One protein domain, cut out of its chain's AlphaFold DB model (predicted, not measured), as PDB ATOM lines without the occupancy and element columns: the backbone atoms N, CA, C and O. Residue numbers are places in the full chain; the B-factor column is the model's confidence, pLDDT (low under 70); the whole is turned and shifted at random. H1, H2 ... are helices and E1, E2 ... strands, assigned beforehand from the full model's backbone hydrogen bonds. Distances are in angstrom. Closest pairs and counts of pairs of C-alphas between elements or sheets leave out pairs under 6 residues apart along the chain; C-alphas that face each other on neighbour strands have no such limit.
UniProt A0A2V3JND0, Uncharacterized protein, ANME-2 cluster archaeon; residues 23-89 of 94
ATOM      1  N   ASP A  23     290.130 217.388 260.034       72.69
ATOM      2  CA  ASP A  23     291.377 216.865 260.588       72.69
ATOM      3  C   ASP A  23     292.448 217.957 260.459       72.69
ATOM      4  O   ASP A  23     292.694 218.471 259.361       72.69
ATOM      5  N   ARG A  24     293.072 218.358 261.572       70.06
ATOM      6  CA  ARG A  24     294.045 219.463 261.617       70.06
ATOM      7  C   ARG A  24     295.380 218.995 262.167       70.06
ATOM      8  O   ARG A  24     295.440 218.431 263.254       70.06
ATOM      9  N   ILE A  25     296.460 219.324 261.462       72.25
ATOM     10  CA  ILE A  25     297.823 218.978 261.873       72.25
ATOM     11  C   ILE A  25     298.682 220.246 261.865       72.25
ATOM     12  O   ILE A  25     298.931 220.809 260.792       72.25
ATOM     13  N   PRO A  26     299.126 220.740 263.036       66.19
ATOM     14  CA  PRO A  26     300.151 221.772 263.085       66.19
ATOM     15  C   PRO A  26     301.491 221.183 262.629       66.19
ATOM     16  O   PRO A  26     301.847 220.068 263.013       66.19
ATOM     17  N   ILE A  27     302.246 221.934 261.829       67.00
ATOM     18  CA  ILE A  27     303.590 221.537 261.402       67.00
ATOM     19  C   ILE A  27     304.599 222.437 262.105       67.00
ATOM     20  O   ILE A  27     304.707 223.627 261.809       67.00
ATOM     21  N   GLU A  28     305.352 221.859 263.037       58.03
ATOM     22  CA  GLU A  28     306.493 222.529 263.655       58.03
ATOM     23  C   GLU A  28     307.726 222.360 262.763       58.03
ATOM     24  O   GLU A  28     308.243 221.254 262.588       58.03
ATOM     25  N   THR A  29     308.227 223.455 262.189       53.62
ATOM     26  CA  THR A  29     309.519 223.431 261.498       53.62
ATOM     27  C   THR A  29     310.644 223.705 262.477       53.62
ATOM     28  O   THR A  29     310.719 224.773 263.085       53.62
ATOM     29  N   SER A  30     311.570 222.760 262.593       44.94
ATOM     30  CA  SER A  30     312.773 222.891 263.409       44.94
ATOM     31  C   SER A  30     313.822 223.789 262.736       44.94
ATOM     32  O   SER A  30     314.861 223.296 262.309       44.94
ATOM     33  N   ALA A  31     313.559 225.090 262.595       45.75
ATOM     34  CA  ALA A  31     314.583 226.123 262.401       45.75
ATOM     35  C   ALA A  31     313.949 227.524 262.426       45.75
ATOM     36  O   ALA A  31     312.951 227.772 261.763       45.75
ATOM     37  N   VAL A  32     314.625 228.445 263.115       45.53
ATOM     38  CA  VAL A  32     314.320 229.871 263.335       45.53
ATOM     39  C   VAL A  32     313.424 230.152 264.550       45.53
ATOM     40  O   VAL A  32     312.211 229.969 264.563       45.53
ATOM     41  N   SER A  33     314.081 230.636 265.606       45.34
ATOM     42  CA  SER A  33     313.490 231.217 266.809       45.34
ATOM     43  C   SER A  33     312.604 232.413 266.434       45.34
ATOM     44  O   SER A  33     313.099 233.522 266.245       45.34
ATOM     45  N   GLY A  34     311.308 232.147 266.279       51.34
ATOM     46  CA  GLY A  34     310.278 233.093 265.827       51.34
ATOM     47  C   GLY A  34     309.192 232.408 264.988       51.34
ATOM     48  O   GLY A  34     308.712 232.998 264.030       51.34
ATOM     49  N   GLY A  35     308.896 231.138 265.299       51.25
ATOM     50  CA  GLY A  35     308.361 230.131 264.377       51.25
ATOM     51  C   GLY A  35     307.125 230.548 263.582       51.25
ATOM     52  O   GLY A  35     306.088 230.891 264.149       51.25
ATOM     53  N   VAL A  36     307.231 230.444 262.258       54.34
ATOM     54  CA  VAL A  36     306.081 230.440 261.353       54.34
ATOM     55  C   VAL A  36     305.314 229.146 261.613       54.34
ATOM     56  O   VAL A  36     305.847 228.054 261.426       54.34
ATOM     57  N   GLN A  37     304.082 229.255 262.109       65.50
ATOM     58  CA  GLN A  37     303.228 228.094 262.342       65.50
ATOM     59  C   GLN A  37     302.552 227.712 261.026       65.50
ATOM     60  O   GLN A  37     301.558 228.325 260.644       65.50
ATOM     61  N   MET A  38     303.101 226.709 260.343       81.50
ATOM     62  CA  MET A  38     302.436 226.070 259.210       81.50
ATOM     63  C   MET A  38     301.341 225.127 259.698       81.50
ATOM     64  O   MET A  38     301.396 224.579 260.808       81.50
ATOM     65  N   MET A  39     300.335 224.921 258.858       83.56
ATOM     66  CA  MET A  39     299.182 224.118 259.227       83.56
ATOM     67  C   MET A  39     298.564 223.450 258.013       83.56
ATOM     68  O   MET A  39     298.358 224.080 256.985       83.56
ATOM     69  N   ILE A  40     298.184 222.189 258.184       87.56
ATOM     70  CA  ILE A  40     297.390 221.458 257.202       87.56
ATOM     71  C   ILE A  40     296.027 221.146 257.812       87.56
ATOM     72  O   ILE A  40     295.935 220.740 258.976       87.56
ATOM     73  N   LYS A  41     294.972 221.351 257.029       86.56
ATOM     74  CA  LYS A  41     293.586 221.030 257.368       86.56
ATOM     75  C   LYS A  41     292.950 220.245 256.236       86.56
ATOM     76  O   LYS A  41     293.064 220.647 255.083       86.56
ATOM     77  N   TYR A  42     292.246 219.175 256.565       86.19
ATOM     78  CA  TYR A  42     291.353 218.512 255.626       86.19
ATOM     79  C   TYR A  42     289.908 218.708 256.079       86.19
ATOM     80  O   TYR A  42     289.503 218.165 257.105       86.19
ATOM     81  N   PHE A  43     289.150 219.503 255.325       85.06
ATOM     82  CA  PHE A  43     287.737 219.771 255.566       85.06
ATOM     83  C   PHE A  43     286.892 218.696 254.877       85.06
ATOM     84  O   PHE A  43     286.584 218.805 253.689       85.06
ATOM     85  N   LYS A  44     286.508 217.654 255.624       84.12
ATOM     86  CA  LYS A  44     285.791 216.481 255.090       84.12
ATOM     87  C   LYS A  44     284.439 216.846 254.476       84.12
ATOM     88  O   LYS A  44     284.074 216.283 253.451       84.12
ATOM     89  N   ASP A  45     283.723 217.798 255.072       85.75
ATOM     90  CA  ASP A  45     282.359 218.162 254.651       85.75
ATOM     91  C   ASP A  45     282.296 218.784 253.249       85.75
ATOM     92  O   ASP A  45     281.272 218.692 252.573       85.75
ATOM     93  N   ILE A  46     283.388 219.417 252.815       87.38
ATOM     94  CA  ILE A  46     283.495 220.096 251.516       87.38
ATOM     95  C   ILE A  46     284.601 219.512 250.625       87.38
ATOM     96  O   ILE A  46     284.818 220.018 249.531       87.38
ATOM     97  N   ASP A  47     285.262 218.438 251.074       89.50
ATOM     98  CA  ASP A  47     286.339 217.724 250.371       89.50
ATOM     99  C   ASP A  47     287.492 218.642 249.912       89.50
ATOM    100  O   ASP A  47     287.909 218.623 248.750       89.50
ATOM    101  N   ILE A  48     287.999 219.469 250.841       90.75
ATOM    102  CA  ILE A  48     289.102 220.418 250.598       90.75
ATOM    103  C   ILE A  48     290.290 220.133 251.515       90.75
ATOM    104  O   ILE A  48     290.150 220.076 252.739       90.75
ATOM    105  N   LEU A  49     291.483 220.026 250.930       91.75
ATOM    106  CA  LEU A  49     292.761 220.052 251.638       91.75
ATOM    107  C   LEU A  49     293.323 221.470 251.579       91.75
ATOM    108  O   LEU A  49     293.606 221.977 250.501       91.75
ATOM    109  N   TYR A  50     293.523 222.078 252.739       91.06
ATOM    110  CA  TYR A  50     294.053 223.423 252.904       91.06
ATOM    111  C   TYR A  50     295.414 223.367 253.602       91.06
ATOM    112  O   TYR A  50     295.553 222.754 254.665       91.06
ATOM    113  N   ILE A  51     296.417 224.015 253.019       91.81
ATOM    114  CA  ILE A  51     297.782 224.102 253.543       91.81
ATOM    115  C   ILE A  51     298.117 225.580 253.746       91.81
ATOM    116  O   ILE A  51     298.341 226.299 252.782       91.81
ATOM    117  N   GLU A  52     298.187 226.028 254.997       90.38
ATOM    118  CA  GLU A  52     298.679 227.359 255.366       90.38
ATOM    119  C   GLU A  52     300.209 227.339 255.427       90.38
ATOM    120  O   GLU A  52     300.794 226.599 256.230       90.38
ATOM    121  N   LEU A  53     300.850 228.163 254.593       89.00
ATOM    122  CA  LEU A  53     302.306 228.320 254.560       89.00
ATOM    123  C   LEU A  53     302.762 229.410 255.535       89.00
ATOM    124  O   LEU A  53     303.727 229.221 256.274       89.00
ATOM    125  N   HIS A  54     302.066 230.546 255.551       85.19
ATOM    126  CA  HIS A  54     302.255 231.611 256.531       85.19
ATOM    127  C   HIS A  54     301.047 232.554 256.544       85.19
ATOM    128  O   HIS A  54     300.230 232.567 255.627       85.19
ATOM    129  N   LYS A  55     300.946 233.366 257.597       85.12
ATOM    130  CA  LYS A  55     299.905 234.389 257.721       85.12
ATOM    131  C   LYS A  55     300.268 235.623 256.906       85.12
ATOM    132  O   LYS A  55     301.403 236.081 256.979       85.12
ATOM    133  N   GLY A  56     299.273 236.210 256.255       87.88
ATOM    134  CA  GLY A  56     299.385 237.476 255.539       87.88
ATOM    135  C   GLY A  56     298.012 238.032 255.181       87.88
ATOM    136  O   GLY A  56     296.985 237.407 255.466       87.88
ATOM    137  N   GLU A  57     297.987 239.221 254.586       93.44
ATOM    138  CA  GLU A  57     296.749 239.808 254.077       93.44
ATOM    139  C   GLU A  57     296.404 239.191 252.722       93.44
ATOM    140  O   GLU A  57     297.184 239.261 251.775       93.44
ATOM    141  N   PHE A  58     295.222 238.583 252.632       95.06
ATOM    142  CA  PHE A  58     294.720 238.007 251.390       95.06
ATOM    143  C   PHE A  58     294.589 239.075 250.294       95.06
ATOM    144  O   PHE A  58     294.039 240.157 250.526       95.06
ATOM    145  N   GLY A  59     295.060 238.745 249.092       97.62
ATOM    146  CA  GLY A  59     294.871 239.533 247.881       97.62
ATOM    147  C   GLY A  59     293.878 238.871 246.928       97.62
ATOM    148  O   GLY A  59     292.787 239.398 246.702       97.62
ATOM    149  N   TYR A  60     294.264 237.738 246.347       97.69
ATOM    150  CA  TYR A  60     293.471 237.011 245.352       97.69
ATOM    151  C   TYR A  60     293.808 235.519 245.346       97.69
ATOM    152  O   TYR A  60     294.837 235.112 245.879       97.69
ATOM    153  N   SER A  61     292.957 234.722 244.699       97.19
ATOM    154  CA  SER A  61     293.204 233.298 244.475       97.19
ATOM    155  C   SER A  61     293.429 233.011 242.990       97.19
ATOM    156  O   SER A  61     292.787 233.626 242.132       97.19
ATOM    157  N   GLU A  62     294.316 232.068 242.682       97.38
ATOM    158  CA  GLU A  62     294.612 231.622 241.316       97.38
ATOM    159  C   GLU A  62     294.553 230.093 241.223       97.38
ATOM    160  O   GLU A  62     295.239 229.390 241.963       97.38
ATOM    161  N   GLU A  63     293.736 229.569 240.304       97.12
ATOM    162  CA  GLU A  63     293.705 228.138 239.993       97.12
ATOM    163  C   GLU A  63     294.848 227.795 239.029       97.12
ATOM    164  O   GLU A  63     294.842 228.182 237.859       97.12
ATOM    165  N   ILE A  64     295.844 227.065 239.531       95.56
ATOM    166  CA  ILE A  64     297.074 226.735 238.795       95.56
ATOM    167  C   ILE A  64     297.005 225.379 238.084       95.56
ATOM    168  O   ILE A  64     297.804 225.083 237.193       95.56
ATOM    169  N   ALA A  65     296.061 224.539 238.494       93.25
ATOM    170  CA  ALA A  65     295.692 223.282 237.864       93.25
ATOM    171  C   ALA A  65     294.272 222.925 238.311       93.25
ATOM    172  O   ALA A  65     293.796 223.464 239.301       93.25
ATOM    173  N   ASP A  66     293.625 221.989 237.616       93.19
ATOM    174  CA  ASP A  66     292.275 221.527 237.958       93.19
ATOM    175  C   ASP A  66     292.152 221.180 239.452       93.19
ATOM    176  O   ASP A  66     292.761 220.211 239.935       93.19
ATOM    177  N   GLY A  67     291.379 221.989 240.178       91.31
ATOM    178  CA  GLY A  67     291.139 221.852 241.610       91.31
ATOM    179  C   GLY A  67     292.360 222.115 242.495       91.31
ATOM    180  O   GLY A  67     292.374 221.619 243.616       91.31
ATOM    181  N   ALA A  68     293.383 222.828 242.018       94.44
ATOM    182  CA  ALA A  68     294.534 223.271 242.806       94.44
ATOM    183  C   ALA A  68     294.647 224.799 242.752       94.44
ATOM    184  O   ALA A  68     294.870 225.378 241.686       94.44
ATOM    185  N   ILE A  69     294.501 225.439 243.907       97.75
ATOM    186  CA  ILE A  69     294.356 226.888 244.040       97.75
ATOM    187  C   ILE A  69     295.446 227.422 244.964       97.75
ATOM    188  O   ILE A  69     295.755 226.814 245.990       97.75
ATOM    189  N   PHE A  70     296.032 228.557 244.602       97.12
ATOM    190  CA  PHE A  70     296.894 229.338 245.483       97.12
ATOM    191  C   PHE A  70     296.145 230.554 246.001       97.12
ATOM    192  O   PHE A  70     295.595 231.302 245.194       97.12
ATOM    193  N   ASP A  71     296.199 230.789 247.311       96.94
ATOM    194  CA  ASP A  71     295.852 232.090 247.878       96.94
ATOM    195  C   ASP A  71     297.101 232.954 247.952       96.94
ATOM    196  O   ASP A  71     298.115 232.574 248.549       96.94
ATOM    197  N   ILE A  72     297.020 234.126 247.340       96.50
ATOM    198  CA  ILE A  72     298.144 235.022 247.109       96.50
ATOM    199  C   ILE A  72     297.871 236.350 247.819       96.50
ATOM    200  O   ILE A  72     296.751 236.873 247.788       96.50
ATOM    201  N   SER A  73     298.887 236.899 248.484       96.75
ATOM    202  CA  SER A  73     298.804 238.191 249.165       96.75
ATOM    203  C   SER A  73     298.726 239.364 248.186       96.75
ATOM    204  O   SER A  73     298.919 239.215 246.975       96.75
ATOM    205  N   GLN A  74     298.483 240.570 248.702       95.06
ATOM    206  CA  GLN A  74     298.537 241.791 247.887       95.06
ATOM    207  C   GLN A  74     299.941 242.050 247.311       95.06
ATOM    208  O   GLN A  74     300.080 242.676 246.259       95.06
ATOM    209  N   GLU A  75     300.976 241.530 247.969       95.50
ATOM    210  CA  GLU A  75     302.386 241.627 247.589       95.50
ATOM    211  C   GLU A  75     302.837 240.509 246.635       95.50
ATOM    212  O   GLU A  75     303.966 240.545 246.140       95.50
ATOM    213  N   GLY A  76     301.970 239.534 246.340       94.62
ATOM    214  CA  GLY A  76     302.282 238.406 245.459       94.62
ATOM    215  C   GLY A  76     302.913 237.200 246.165       94.62
ATOM    216  O   GLY A  76     303.454 236.320 245.494       94.62
ATOM    217  N   GLU A  77     302.869 237.143 247.498       95.12
ATOM    218  CA  GLU A  77     303.372 236.011 248.284       95.12
ATOM    219  C   GLU A  77     302.314 234.901 248.371       95.12
ATOM    220  O   GLU A  77     301.131 235.183 248.542       95.12
ATOM    221  N   ILE A  78     302.715 233.627 248.277       94.88
ATOM    222  CA  ILE A  78     301.783 232.492 248.417       94.88
ATOM    223  C   ILE A  78     301.516 232.249 249.904       94.88
ATOM    224  O   ILE A  78     302.406 231.805 250.636       94.88
ATOM    225  N   LEU A  79     300.284 232.502 250.334       93.31
ATOM    226  CA  LEU A  79     299.834 232.342 251.717       93.31
ATOM    227  C   LEU A  79     299.390 230.906 251.997       93.31
ATOM    228  O   LEU A  79     299.725 230.331 253.039       93.31
ATOM    229  N   SER A  80     298.641 230.327 251.057       94.50
ATOM    230  CA  SER A  80     298.019 229.018 251.213       94.50
ATOM    231  C   SER A  80     297.969 228.237 249.895       94.50
ATOM    232  O   SER A  80     298.134 228.796 248.806       94.50
ATOM    233  N   ILE A  81     297.740 226.930 250.012       95.19
ATOM    234  CA  ILE A  81     297.389 226.050 248.899       95.19
ATOM    235  C   ILE A  81     296.088 225.336 249.252       95.19
ATOM    236  O   ILE A  81     295.995 224.719 250.316       95.19
ATOM    237  N   GLU A  82     295.132 225.346 248.330       94.12
ATOM    238  CA  GLU A  82     293.899 224.574 248.424       94.12
ATOM    239  C   GLU A  82     293.863 223.497 247.342       94.12
ATOM    240  O   GLU A  82     294.193 223.740 246.179       94.12
ATOM    241  N   VAL A  83     293.438 222.296 247.719       94.69
ATOM    242  CA  VAL A  83     293.144 221.215 246.780       94.69
ATOM    243  C   VAL A  83     291.693 220.810 246.966       94.69
ATOM    244  O   VAL A  83     291.310 220.368 248.049       94.69
ATOM    245  N   LEU A  84     290.904 220.961 245.910       93.31
ATOM    246  CA  LEU A  84     289.502 220.571 245.840       93.31
ATOM    247  C   LEU A  84     289.368 219.111 245.395       93.31
ATOM    248  O   LEU A  84     290.255 218.573 244.720       93.31
ATOM    249  N   ASP A  85     288.228 218.491 245.709       92.69
ATOM    250  CA  ASP A  85     287.895 217.123 245.293       92.69
ATOM    251  C   ASP A  85     288.997 216.112 245.690       92.69
ATOM    252  O   ASP A  85     289.382 215.218 244.917       92.69
ATOM    253  N   VAL A  86     289.558 216.276 246.894       89.25
ATOM    254  CA  VAL A  86     290.687 215.482 247.411       89.25
ATOM    255  C   VAL A  86     290.366 213.993 247.339       89.25
ATOM    256  O   VAL A  86     291.197 213.204 246.874       89.25
ATOM    257  N   ALA A  87     289.149 213.596 247.711       87.38
ATOM    258  CA  ALA A  87     288.718 212.208 247.668       87.38
ATOM    259  C   ALA A  87     288.810 211.602 246.258       87.38
ATOM    260  O   ALA A  87     289.137 210.421 246.138       87.38
ATOM    261  N   LYS A  88     288.587 212.383 245.190       85.56
ATOM    262  CA  LYS A  88     288.731 211.916 243.795       85.56
ATOM    263  C   LYS A  88     290.195 211.815 243.370       85.56
ATOM    264  O   LYS A  88     290.539 210.935 242.584       85.56
ATOM    265  N   LYS A  89     291.053 212.703 243.882       82.38
ATOM    266  CA  LYS A  89     292.478 212.789 243.511       82.38
ATOM    267  C   LYS A  89     293.350 211.779 244.268       82.38
ATOM    268  O   LYS A  89     294.345 211.310 243.720       82.38
TER     269      LYS A  89
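Overview. This is residues 23 to 89 of the 94 residues of an uncharacterized protein of ANME-2 cluster archaeon (UniProt A0A2V3JND0). One twisted sheet of six strands makes the body: two meanders, E1 E2 E3 and E4 E5 E6, each strand the antiparallel neighbour of the one before, are joined side by side through E3 and E6. The loop of residues 30 to 35 sticks out beyond the hairpin E1 and E2, and the very short H1 only grazes the sheet. The 67 printed residues hold six named strands and then one named helix; across the antiparallel sheet the order is E1 E2 E3 E6 E5 E4, and the class is mostly strand. The whole is only just compact, close to loose, with a radius of gyration of the C-alphas of 12.9 A and spans of 39 by 28 by 16 A.

Arrangement. E1, residues 23 to 27, an edge strand, forms a hairpin with E2, residues 38 to 43; N 25 and O 40 are within hydrogen-bond range at 2.9 A. E2 forms a hairpin with E3, residues 48 to 52, with N 41 and O 50 at 2.8 A. E4, residues 58 to 65, the other edge strand, is apart from E3 and forms a hairpin with E5, residues 68 to 73, with N 62 and O 70 at 2.9 A. E5 forms a hairpin with E6, residues 78 to 84, with N 82 and O 69 at 2.8 A. E6 is antiparallel to E3 at 167 degrees, with N 51 and O 81 at 2.8 A. E3 E4 E5 E6 are a Greek key, a meander of three strands whose last is the antiparallel neighbour of the strand before them. H1, residues 86 to 89, is closest to E3 at the C-alphas of Ile 48 and Val 86, 6.1 A; it is too short for an O i to N i+4 pair, and its 1 O i to N i+3 pair is within range.

Along the chain. E1 begins at C-alpha 23 (291.377, 216.865, 260.588). E4 is the longest strand by residues, 20.0 A from first to last C-alpha; E6 measures 17.3 A. H1 ends at C-alpha 89 (292.478, 212.789, 243.511).

Size, cuts and confidence. The farthest C-alphas, those of Ser 33 and Lys 88, are 38.9 A apart. The printed part has no cut and no long link. Residues 26 to 37 have pLDDT under 70.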